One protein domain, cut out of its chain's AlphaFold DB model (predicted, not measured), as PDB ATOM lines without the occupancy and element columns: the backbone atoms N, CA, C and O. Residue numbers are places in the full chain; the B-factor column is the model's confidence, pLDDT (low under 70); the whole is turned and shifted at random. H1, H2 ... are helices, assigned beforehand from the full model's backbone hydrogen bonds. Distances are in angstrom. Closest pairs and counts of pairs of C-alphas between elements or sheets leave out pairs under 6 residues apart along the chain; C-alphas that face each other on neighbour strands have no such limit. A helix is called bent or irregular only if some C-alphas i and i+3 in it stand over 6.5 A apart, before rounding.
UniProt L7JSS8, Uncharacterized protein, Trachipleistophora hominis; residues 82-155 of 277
ATOM      1  N   GLU A  82     -51.677  40.357 -18.801       55.59
ATOM      2  CA  GLU A  82     -50.912  39.891 -19.950       55.59
ATOM      3  C   GLU A  82     -50.609  41.034 -20.910       55.59
ATOM      4  O   GLU A  82     -51.500  41.741 -21.387       55.59
ATOM      5  N   ASN A  83     -49.324  41.165 -21.221       67.31
ATOM      6  CA  ASN A  83     -48.830  42.086 -22.222       67.31
ATOM      7  C   ASN A  83     -49.409  41.757 -23.614       67.31
ATOM      8  O   ASN A  83     -49.737  40.610 -23.938       67.31
ATOM      9  N   LEU A  84     -49.602  42.792 -24.430       68.12
ATOM     10  CA  LEU A  84     -50.310  42.713 -25.704       68.12
ATOM     11  C   LEU A  84     -49.610  41.766 -26.692       68.12
ATOM     12  O   LEU A  84     -50.267  40.992 -27.385       68.12
ATOM     13  N   ASP A  85     -48.283  41.791 -26.721       68.12
ATOM     14  CA  ASP A  85     -47.419  40.856 -27.450       68.12
ATOM     15  C   ASP A  85     -47.717  39.381 -27.104       68.12
ATOM     16  O   ASP A  85     -47.947  38.571 -28.006       68.12
ATOM     17  N   VAL A  86     -47.818  39.032 -25.817       69.75
ATOM     18  CA  VAL A  86     -48.145  37.679 -25.337       69.75
ATOM     19  C   VAL A  86     -49.545  37.264 -25.791       69.75
ATOM     20  O   VAL A  86     -49.745  36.118 -26.207       69.75
ATOM     21  N   ILE A  87     -50.506  38.192 -25.775       72.38
ATOM     22  CA  ILE A  87     -51.867  37.954 -26.276       72.38
ATOM     23  C   ILE A  87     -51.833  37.618 -27.771       72.38
ATOM     24  O   ILE A  87     -52.404  36.605 -28.182       72.38
ATOM     25  N   PHE A  88     -51.135  38.408 -28.591       76.44
ATOM     26  CA  PHE A  88     -51.029  38.135 -30.027       76.44
ATOM     27  C   PHE A  88     -50.298  36.818 -30.313       76.44
ATOM     28  O   PHE A  88     -50.764  36.044 -31.148       76.44
ATOM     29  N   VAL A  89     -49.227  36.492 -29.580       75.12
ATOM     30  CA  VAL A  89     -48.549  35.184 -29.682       75.12
ATOM     31  C   VAL A  89     -49.521  34.036 -29.400       75.12
ATOM     32  O   VAL A  89     -49.527  33.040 -30.124       75.12
ATOM     33  N   LYS A  90     -50.362  34.154 -28.367       69.75
ATOM     34  CA  LYS A  90     -51.378  33.138 -28.054       69.75
ATOM     35  C   LYS A  90     -52.434  33.031 -29.148       69.75
ATOM     36  O   LYS A  90     -52.765  31.916 -29.538       69.75
ATOM     37  N   ILE A  91     -52.912  34.156 -29.677       71.88
ATOM     38  CA  ILE A  91     -53.873  34.186 -30.788       71.88
ATOM     39  C   ILE A  91     -53.288  33.505 -32.033       71.88
ATOM     40  O   ILE A  91     -53.966  32.698 -32.661       71.88
ATOM     41  N   PHE A  92     -52.019  33.750 -32.364       76.94
ATOM     42  CA  PHE A  92     -51.365  33.120 -33.514       76.94
ATOM     43  C   PHE A  92     -51.155  31.607 -33.369       76.94
ATOM     44  O   PHE A  92     -50.983  30.926 -34.381       76.94
ATOM     45  N   LYS A  93     -51.186  31.068 -32.143       75.56
ATOM     46  CA  LYS A  93     -51.186  29.615 -31.894       75.56
ATOM     47  C   LYS A  93     -52.551  28.971 -32.160       75.56
ATOM     48  O   LYS A  93     -52.636  27.746 -32.197       75.56
ATOM     49  N   LEU A  94     -53.606  29.764 -32.341       72.94
ATOM     50  CA  LEU A  94     -54.935  29.268 -32.674       72.94
ATOM     51  C   LEU A  94     -55.054  28.982 -34.172       72.94
ATOM     52  O   LEU A  94     -54.449  29.646 -35.016       72.94
ATOM     53  N   HIS A  95     -55.900  28.012 -34.516       77.75
ATOM     54  CA  HIS A  95     -56.304  27.782 -35.899       77.75
ATOM     55  C   HIS A  95     -57.361  28.806 -36.314       77.75
ATOM     56  O   HIS A  95     -58.554  28.552 -36.197       77.75
ATOM     57  N   LEU A  96     -56.897  29.969 -36.777       77.00
ATOM     58  CA  LEU A  96     -57.746  31.034 -37.312       77.00
ATOM     59  C   LEU A  96     -58.066  30.797 -38.791       77.00
ATOM     60  O   LEU A  96     -57.167  30.489 -39.583       77.00
ATOM     61  N   SER A  97     -59.327  31.010 -39.155       79.69
ATOM     62  CA  SER A  97     -59.783  31.127 -40.541       79.69
ATOM     63  C   SER A  97     -59.219  32.379 -41.225       79.69
ATOM     64  O   SER A  97     -58.727  33.308 -40.577       79.69
ATOM     65  N   ASP A  98     -59.296  32.431 -42.554       82.50
ATOM     66  CA  ASP A  98     -58.761  33.558 -43.324       82.50
ATOM     67  C   ASP A  98     -59.479  34.879 -43.023       82.50
ATOM     68  O   ASP A  98     -58.832  35.927 -42.966       82.50
ATOM     69  N   ASP A  99     -60.791  34.845 -42.780       78.88
ATOM     70  CA  ASP A  99     -61.561  36.036 -42.409       78.88
ATOM     71  C   ASP A  99     -61.210  36.517 -40.992       78.88
ATOM     72  O   ASP A  99     -61.055  37.719 -40.768       78.88
ATOM     73  N   GLU A 100     -60.984  35.599 -40.048       76.75
ATOM     74  CA  GLU A 100     -60.497  35.947 -38.707       76.75
ATOM     75  C   GLU A 100     -59.096  36.558 -38.762       76.75
ATOM     76  O   GLU A 100     -58.821  37.534 -38.064       76.75
ATOM     77  N   LYS A 101     -58.218  36.047 -39.632       78.81
ATOM     78  CA  LYS A 101     -56.905  36.655 -39.874       78.81
ATOM     79  C   LYS A 101     -57.024  38.033 -40.515       78.81
ATOM     80  O   LYS A 101     -56.294  38.937 -40.116       78.81
ATOM     81  N   CYS A 102     -57.943  38.235 -41.460       79.62
ATOM     82  CA  CYS A 102     -58.199  39.565 -42.023       79.62
ATOM     83  C   CYS A 102     -58.621  40.552 -40.927       79.62
ATOM     84  O   CYS A 102     -58.112  41.673 -40.874       79.62
ATOM     85  N   TYR A 103     -59.512  40.127 -40.024       76.19
ATOM     86  CA  TYR A 103     -59.941  40.945 -38.891       76.19
ATOM     87  C   TYR A 103     -58.780  41.235 -37.930       76.19
ATOM     88  O   TYR A 103     -58.568  42.385 -37.539       76.19
ATOM     89  N   LEU A 104     -57.989  40.215 -37.589       80.44
ATOM     90  CA  LEU A 104     -56.823  40.348 -36.721       80.44
ATOM     91  C   LEU A 104     -55.822  41.359 -37.287       80.44
ATOM     92  O   LEU A 104     -55.477  42.322 -36.606       80.44
ATOM     93  N   TYR A 105     -55.392  41.178 -38.538       86.38
ATOM     94  CA  TYR A 105     -54.385  42.038 -39.155       86.38
ATOM     95  C   TYR A 105     -54.888  43.465 -39.395       86.38
ATOM     96  O   TYR A 105     -54.115  44.400 -39.219       86.38
ATOM     97  N   SER A 106     -56.177  43.657 -39.697       81.56
ATOM     98  CA  SER A 106     -56.768  45.001 -39.807       81.56
ATOM     99  C   SER A 106     -56.625  45.808 -38.513       81.56
ATOM    100  O   SER A 106     -56.335  46.998 -38.566       81.56
ATOM    101  N   ASN A 107     -56.783  45.162 -37.353       76.38
ATOM    102  CA  ASN A 107     -56.595  45.809 -36.051       76.38
ATOM    103  C   ASN A 107     -55.112  45.899 -35.662       76.38
ATOM    104  O   ASN A 107     -54.676  46.874 -35.052       76.38
ATOM    105  N   MET A 108     -54.324  44.882 -36.008       81.69
ATOM    106  CA  MET A 108     -52.924  44.797 -35.607       81.69
ATOM    107  C   MET A 108     -52.060  45.911 -36.212       81.69
ATOM    108  O   MET A 108     -51.147  46.373 -35.533       81.69
ATOM    109  N   VAL A 109     -52.375  46.390 -37.423       77.88
ATOM    110  CA  VAL A 109     -51.685  47.532 -38.061       77.88
ATOM    111  C   VAL A 109     -51.624  48.751 -37.128       77.88
ATOM    112  O   VAL A 109     -50.589  49.406 -37.045       77.88
ATOM    113  N   ASP A 110     -52.689  49.020 -36.370       73.31
ATOM    114  CA  ASP A 110     -52.744  50.158 -35.446       73.31
ATOM    115  C   ASP A 110     -52.192  49.830 -34.048       73.31
ATOM    116  O   ASP A 110     -51.700  50.710 -33.335       73.31
ATOM    117  N   LEU A 111     -52.293  48.566 -33.630       75.31
ATOM    118  CA  LEU A 111     -51.978  48.127 -32.268       75.31
ATOM    119  C   LEU A 111     -50.520  47.721 -32.071       75.31
ATOM    120  O   LEU A 111     -50.060  47.683 -30.932       75.31
ATOM    121  N   ILE A 112     -49.784  47.444 -33.147       80.12
ATOM    122  CA  ILE A 112     -48.388  46.998 -33.072       80.12
ATOM    123  C   ILE A 112     -47.494  47.997 -32.318       80.12
ATOM    124  O   ILE A 112     -46.602  47.594 -31.584       80.12
ATOM    125  N   PHE A 113     -47.819  49.293 -32.399       73.88
ATOM    126  CA  PHE A 113     -47.143  50.384 -31.686       73.88
ATOM    127  C   PHE A 113     -47.290  50.351 -30.161       73.88
ATOM    128  O   PHE A 113     -46.611  51.096 -29.458       73.88
ATOM    129  N   LEU A 114     -48.232  49.557 -29.657       71.31
ATOM    130  CA  LEU A 114     -48.538  49.427 -28.236       71.31
ATOM    131  C   LEU A 114     -47.942  48.155 -27.627       71.31
ATOM    132  O   LEU A 114     -48.139  47.920 -26.440       71.31
ATOM    133  N   MET A 115     -47.279  47.323 -28.433       76.56
ATOM    134  CA  MET A 115     -46.592  46.126 -27.962       76.56
ATOM    135  C   MET A 115     -45.229  46.505 -27.386       76.56
ATOM    136  O   MET A 115     -44.510  47.301 -27.994       76.56
ATOM    137  N   ASP A 116     -44.853  45.887 -26.266       77.12
ATOM    138  CA  ASP A 116     -43.508  46.067 -25.713       77.12
ATOM    139  C   ASP A 116     -42.462  45.278 -26.520       77.12
ATOM    140  O   ASP A 116     -41.401  45.814 -26.836       77.12
ATOM    141  N   GLU A 117     -42.782  44.041 -26.937       84.75
ATOM    142  CA  GLU A 117     -41.896  43.183 -27.743       84.75
ATOM    143  C   GLU A 117     -42.558  42.675 -29.046       84.75
ATOM    144  O   GLU A 117     -42.790  41.475 -29.229       84.75
ATOM    145  N   PRO A 118     -42.832  43.550 -30.034       85.19
ATOM    146  CA  PRO A 118     -43.480  43.154 -31.292       85.19
ATOM    147  C   PRO A 118     -42.635  42.202 -32.158       85.19
ATOM    148  O   PRO A 118     -43.141  41.611 -33.111       85.19
ATOM    149  N   MET A 119     -41.356  42.001 -31.826       89.50
ATOM    150  CA  MET A 119     -40.507  41.017 -32.503       89.50
ATOM    151  C   MET A 119     -40.954  39.573 -32.272       89.50
ATOM    152  O   MET A 119     -40.727  38.734 -33.140       89.50
ATOM    153  N   LEU A 120     -41.653  39.282 -31.168       88.50
ATOM    154  CA  LEU A 120     -42.145  37.933 -30.861       88.50
ATOM    155  C   LEU A 120     -43.130  37.391 -31.906       88.50
ATOM    156  O   LEU A 120     -43.323  36.180 -32.011       88.50
ATOM    157  N   ILE A 121     -43.758  38.276 -32.683       90.44
ATOM    158  CA  ILE A 121     -44.720  37.917 -33.729       90.44
ATOM    159  C   ILE A 121     -44.172  38.126 -35.144       90.44
ATOM    160  O   ILE A 121     -44.850  37.779 -36.109       90.44
ATOM    161  N   ALA A 122     -42.955  38.659 -35.297       93.31
ATOM    162  CA  ALA A 122     -42.431  39.090 -36.590       93.31
ATOM    163  C   ALA A 122     -42.307  37.947 -37.605       93.31
ATOM    164  O   ALA A 122     -42.767  38.086 -38.739       93.31
ATOM    165  N   ASP A 123     -41.794  36.787 -37.186       92.75
ATOM    166  CA  ASP A 123     -41.684  35.608 -38.055       92.75
ATOM    167  C   ASP A 123     -43.055  35.129 -38.535       92.75
ATOM    168  O   ASP A 123     -43.235  34.731 -39.687       92.75
ATOM    169  N   LYS A 124     -44.065  35.183 -37.661       93.69
ATOM    170  CA  LYS A 124     -45.423  34.785 -38.029       93.69
ATOM    171  C   LYS A 124     -46.033  35.766 -39.028       93.69
ATOM    172  O   LYS A 124     -46.596  35.330 -40.030       93.69
ATOM    173  N   VAL A 125     -45.863  37.064 -38.783       95.44
ATOM    174  CA  VAL A 125     -46.308  38.135 -39.683       95.44
ATOM    175  C   VAL A 125     -45.637  38.008 -41.049       95.44
ATOM    176  O   VAL A 125     -46.312  38.125 -42.065       95.44
ATOM    177  N   HIS A 126     -44.334  37.723 -41.095       95.88
ATOM    178  CA  HIS A 126     -43.590  37.513 -42.340       95.88
ATOM    179  C   HIS A 126     -44.113  36.316 -43.142       95.88
ATOM    180  O   HIS A 126     -44.389  36.443 -44.340       95.88
ATOM    181  N   ASN A 127     -44.312  35.177 -42.476       94.88
ATOM    182  CA  ASN A 127     -44.856  33.976 -43.107       94.88
ATOM    183  C   ASN A 127     -46.264  34.220 -43.667       94.88
ATOM    184  O   ASN A 127     -46.569  33.831 -44.793       94.88
ATOM    185  N   ASP A 128     -47.112  34.907 -42.903       95.31
ATOM    186  CA  ASP A 128     -48.472  35.246 -43.314       95.31
ATOM    187  C   ASP A 128     -48.499  36.316 -44.422       95.31
ATOM    188  O   ASP A 128     -49.358  36.272 -45.302       95.31
ATOM    189  N   ALA A 129     -47.537  37.242 -44.439       95.44
ATOM    190  CA  ALA A 129     -47.353  38.198 -45.529       95.44
ATOM    191  C   ALA A 129     -46.870  37.525 -46.822       95.44
ATOM    192  O   ALA A 129     -47.137  38.037 -47.902       95.44
ATOM    193  N   SER A 130     -46.208  36.371 -46.734       94.56
ATOM    194  CA  SER A 130     -45.688  35.621 -47.889       94.56
ATOM    195  C   SER A 130     -46.643  34.527 -48.393       94.56
ATOM    196  O   SER A 130     -46.329  33.823 -49.351       94.56
ATOM    197  N   SER A 131     -47.802  34.336 -47.752       92.31
ATOM    198  CA  SER A 131     -48.680  33.182 -47.998       92.31
ATOM    199  C   SER A 131     -49.673  33.348 -49.157       92.31
ATOM    200  O   SER A 131     -50.379  32.388 -49.483       92.31
ATOM    201  N   LYS A 132     -49.732  34.532 -49.787       88.75
ATOM    202  CA  LYS A 132     -50.644  34.871 -50.901       88.75
ATOM    203  C   LYS A 132     -52.124  34.633 -50.589       88.75
ATOM    204  O   LYS A 132     -52.921  34.338 -51.475       88.75
ATOM    205  N   GLN A 133     -52.490  34.740 -49.318       90.88
ATOM    206  CA  GLN A 133     -53.865  34.631 -48.854       90.88
ATOM    207  C   GLN A 133     -54.522  36.012 -48.786       90.88
ATOM    208  O   GLN A 133     -53.861  37.049 -48.826       90.88
ATOM    209  N   LYS A 134     -55.846  36.039 -48.609       87.19
ATOM    210  CA  LYS A 134     -56.646  37.277 -48.527       87.19
ATOM    211  C   LYS A 134     -56.134  38.275 -47.471       87.19
ATOM    212  O   LYS A 134     -56.209  39.482 -47.672       87.19
ATOM    213  N   TYR A 135     -55.583  37.782 -46.361       88.25
ATOM    214  CA  TYR A 135     -55.027  38.606 -45.281       88.25
ATOM    215  C   TYR A 135     -53.570  39.040 -45.510       88.25
ATOM    216  O   TYR A 135     -53.064  39.874 -44.757       88.25
ATOM    217  N   SER A 136     -52.875  38.498 -46.515       93.19
ATOM    218  CA  SER A 136     -51.427  38.674 -46.665       93.19
ATOM    219  C   SER A 136     -51.020  40.120 -46.927       93.19
ATOM    220  O   SER A 136     -49.985  40.551 -46.427       93.19
ATOM    221  N   PHE A 137     -51.849  40.917 -47.609       92.94
ATOM    222  CA  PHE A 137     -51.565  42.345 -47.779       92.94
ATOM    223  C   PHE A 137     -51.637  43.124 -46.455       92.94
ATOM    224  O   PHE A 137     -50.806  43.993 -46.196       92.94
ATOM    225  N   LEU A 138     -52.582  42.784 -45.571       92.44
ATOM    226  CA  LEU A 138     -52.662  43.385 -44.237       92.44
ATOM    227  C   LEU A 138     -51.475  42.948 -43.368       92.44
ATOM    228  O   LEU A 138     -50.864  43.778 -42.696       92.44
ATOM    229  N   ALA A 139     -51.079  41.675 -43.448       94.56
ATOM    230  CA  ALA A 139     -49.857  41.188 -42.812       94.56
ATOM    231  C   ALA A 139     -48.605  41.900 -43.361       94.56
ATOM    232  O   ALA A 139     -47.722  42.267 -42.592       94.56
ATOM    233  N   CYS A 140     -48.556  42.193 -44.666       95.81
ATOM    234  CA  CYS A 140     -47.486  42.972 -45.292       95.81
ATOM    235  C   CYS A 140     -47.417  44.410 -44.745       95.81
ATOM    236  O   CYS A 140     -46.319  44.937 -44.554       95.81
ATOM    237  N   LYS A 141     -48.559  45.045 -44.441       94.38
ATOM    238  CA  LYS A 141     -48.590  46.351 -43.755       94.38
ATOM    239  C   LYS A 141     -48.021  46.260 -42.336       94.38
ATOM    240  O   LYS A 141     -47.215  47.105 -41.953       94.38
ATOM    241  N   CYS A 142     -48.366  45.222 -41.574       94.50
ATOM    242  CA  CYS A 142     -47.758  44.986 -40.260       94.50
ATOM    243  C   CYS A 142     -46.246  44.737 -40.360       94.50
ATOM    244  O   CYS A 142     -45.476  45.292 -39.579       94.50
ATOM    245  N   LEU A 143     -45.813  43.948 -41.346       95.88
ATOM    246  CA  LEU A 143     -44.402  43.673 -41.610       95.88
ATOM    247  C   LEU A 143     -43.628  44.961 -41.913       95.88
ATOM    248  O   LEU A 143     -42.541  45.161 -41.381       95.88
ATOM    249  N   PHE A 144     -44.208  45.862 -42.711       95.25
ATOM    250  CA  PHE A 144     -43.628  47.180 -42.960       95.25
ATOM    251  C   PHE A 144     -43.394  47.966 -41.666       95.25
ATOM    252  O   PHE A 144     -42.329  48.558 -41.506       95.25
ATOM    253  N   ILE A 145     -44.349  47.956 -40.730       91.19
ATOM    254  CA  ILE A 145     -44.197  48.653 -39.446       91.19
ATOM    255  C   ILE A 145     -43.066  48.030 -38.621       91.19
ATOM    256  O   ILE A 145     -42.223  48.756 -38.097       91.19
ATOM    257  N   LEU A 146     -42.990  46.698 -38.560       92.44
ATOM    258  CA  LEU A 146     -41.895  45.989 -37.888       92.44
ATOM    259  C   LEU A 146     -40.522  46.369 -38.459       92.44
ATOM    260  O   LEU A 146     -39.573  46.582 -37.706       92.44
ATOM    261  N   ILE A 147     -40.415  46.498 -39.781       91.56
ATOM    262  CA  ILE A 147     -39.176  46.914 -40.447       91.56
ATOM    263  C   ILE A 147     -38.864  48.380 -40.128       91.56
ATOM    264  O   ILE A 147     -37.762  48.692 -39.686       91.56
ATOM    265  N   ALA A 148     -39.827  49.278 -40.348       88.38
ATOM    266  CA  ALA A 148     -39.605  50.720 -40.312       88.38
ATOM    267  C   ALA A 148     -39.437  51.288 -38.894       88.38
ATOM    268  O   ALA A 148     -38.738  52.282 -38.724       88.38
ATOM    269  N   GLU A 149     -40.088  50.692 -37.895       86.69
ATOM    270  CA  GLU A 149     -40.165  51.248 -36.533       86.69
ATOM    271  C   GLU A 149     -39.386  50.406 -35.523       86.69
ATOM    272  O   GLU A 149     -38.847  50.937 -34.554       86.69
ATOM    273  N   TYR A 150     -39.273  49.101 -35.774       86.62
ATOM    274  CA  TYR A 150     -38.618  48.165 -34.862       86.62
ATOM    275  C   TYR A 150     -37.315  47.584 -35.424       86.62
ATOM    276  O   TYR A 150     -36.630  46.847 -34.723       86.62
ATOM    277  N   ASN A 151     -36.908  47.964 -36.642       84.88
ATOM    278  CA  ASN A 151     -35.701  47.472 -37.320       84.88
ATOM    279  C   ASN A 151     -35.689  45.947 -37.535       84.88
ATOM    280  O   ASN A 151     -34.629  45.317 -37.498       84.88
ATOM    281  N   PHE A 152     -36.855  45.334 -37.765       91.38
ATOM    282  CA  PHE A 152     -36.916  43.928 -38.158       91.38
ATOM    283  C   PHE A 152     -36.216  43.730 -39.509       91.38
ATOM    284  O   PHE A 152     -36.536  44.395 -40.497       91.38
ATOM    285  N   CYS A 153     -35.251  42.812 -39.569       88.81
ATOM    286  CA  CYS A 153     -34.475  42.576 -40.778       88.81
ATOM    287  C   CYS A 153     -35.231  41.647 -41.740       88.81
ATOM    288  O   CYS A 153     -35.262  40.435 -41.547       88.81
ATOM    289  N   CYS A 154     -35.786  42.209 -42.816       89.25
ATOM    290  CA  CYS A 154     -36.504  41.460 -43.849       89.25
ATOM    291  C   CYS A 154     -36.029  41.856 -45.255       89.25
ATOM    292  O   CYS A 154     -36.598  42.736 -45.903       89.25
ATOM    293  N   LEU A 155     -34.989  41.179 -45.749       86.00
ATOM    294  CA  LEU A 155     -34.346  41.508 -47.031       86.00
ATOM    295  C   LEU A 155     -35.269  41.337 -48.247       86.00
ATOM    296  O   LEU A 155     -35.103  42.024 -49.250       86.00
TER     297      LEU A 155
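AT A GLANCE: This is residues 82 to 155 of the 277 residues of an uncharacterized protein of Trachipleistophora hominis (UniProt L7JSS8). Four helices stand roughly side by side in a small bundle: H3 and H4 form a helical hairpin, H2 packs on H4, H1 packs on H3, and H1 comes close to H2. The 74 printed residues, with H1, H2, H3, H4 in chain order and no named strand, are compact, radius of gyration of the C-alphas 11.1 A, spanning 31 by 27 by 18 A; the class is all helix.

HOW THE PARTS SIT: H2, residues 98 to 114, touches H4, residues 136 to 150, the same way at a shallow tilt of 16 degrees; the closest C-alphas, Val 109 and Cys 142, are 5.2 A apart. H4 touches H3, residues 118 to 129, opposite ways at 33 degrees, only just short of steep; closest C-alphas Ala 129 and Ser 136, 4.3 A. H3 touches H1, residues 84 to 92; closest C-alphas Pro 118 and Asp 85, 6.0 A. H1 and H4 are apart. Every O i to N i+4 pair is within hydrogen-bond range in H1 and H4, 10 of 13 in H2, 5 of 8 in H3.

IN THESE COORDINATES: H2, 24.2 A, begins at C-alpha 98 (-58.761, 33.558, -43.324), has a kink of 47 degrees near residue 108, and is only just irregular: C-alphas 110 and 113 are 6.7 A apart. H3, 15.6 A, is irregular: C-alphas 120 and 123 are 7.6 A apart. H1 measures 12.4 A; H4, 19.8 A, ends at C-alpha 150 (-38.618, 48.165, -34.862).

THE WHOLE: The farthest C-alphas, Glu 82 and Leu 155, are 31.8 A apart. The printed part has no cut and no long link. Residues 82 to 86 and 90 have pLDDT under 70.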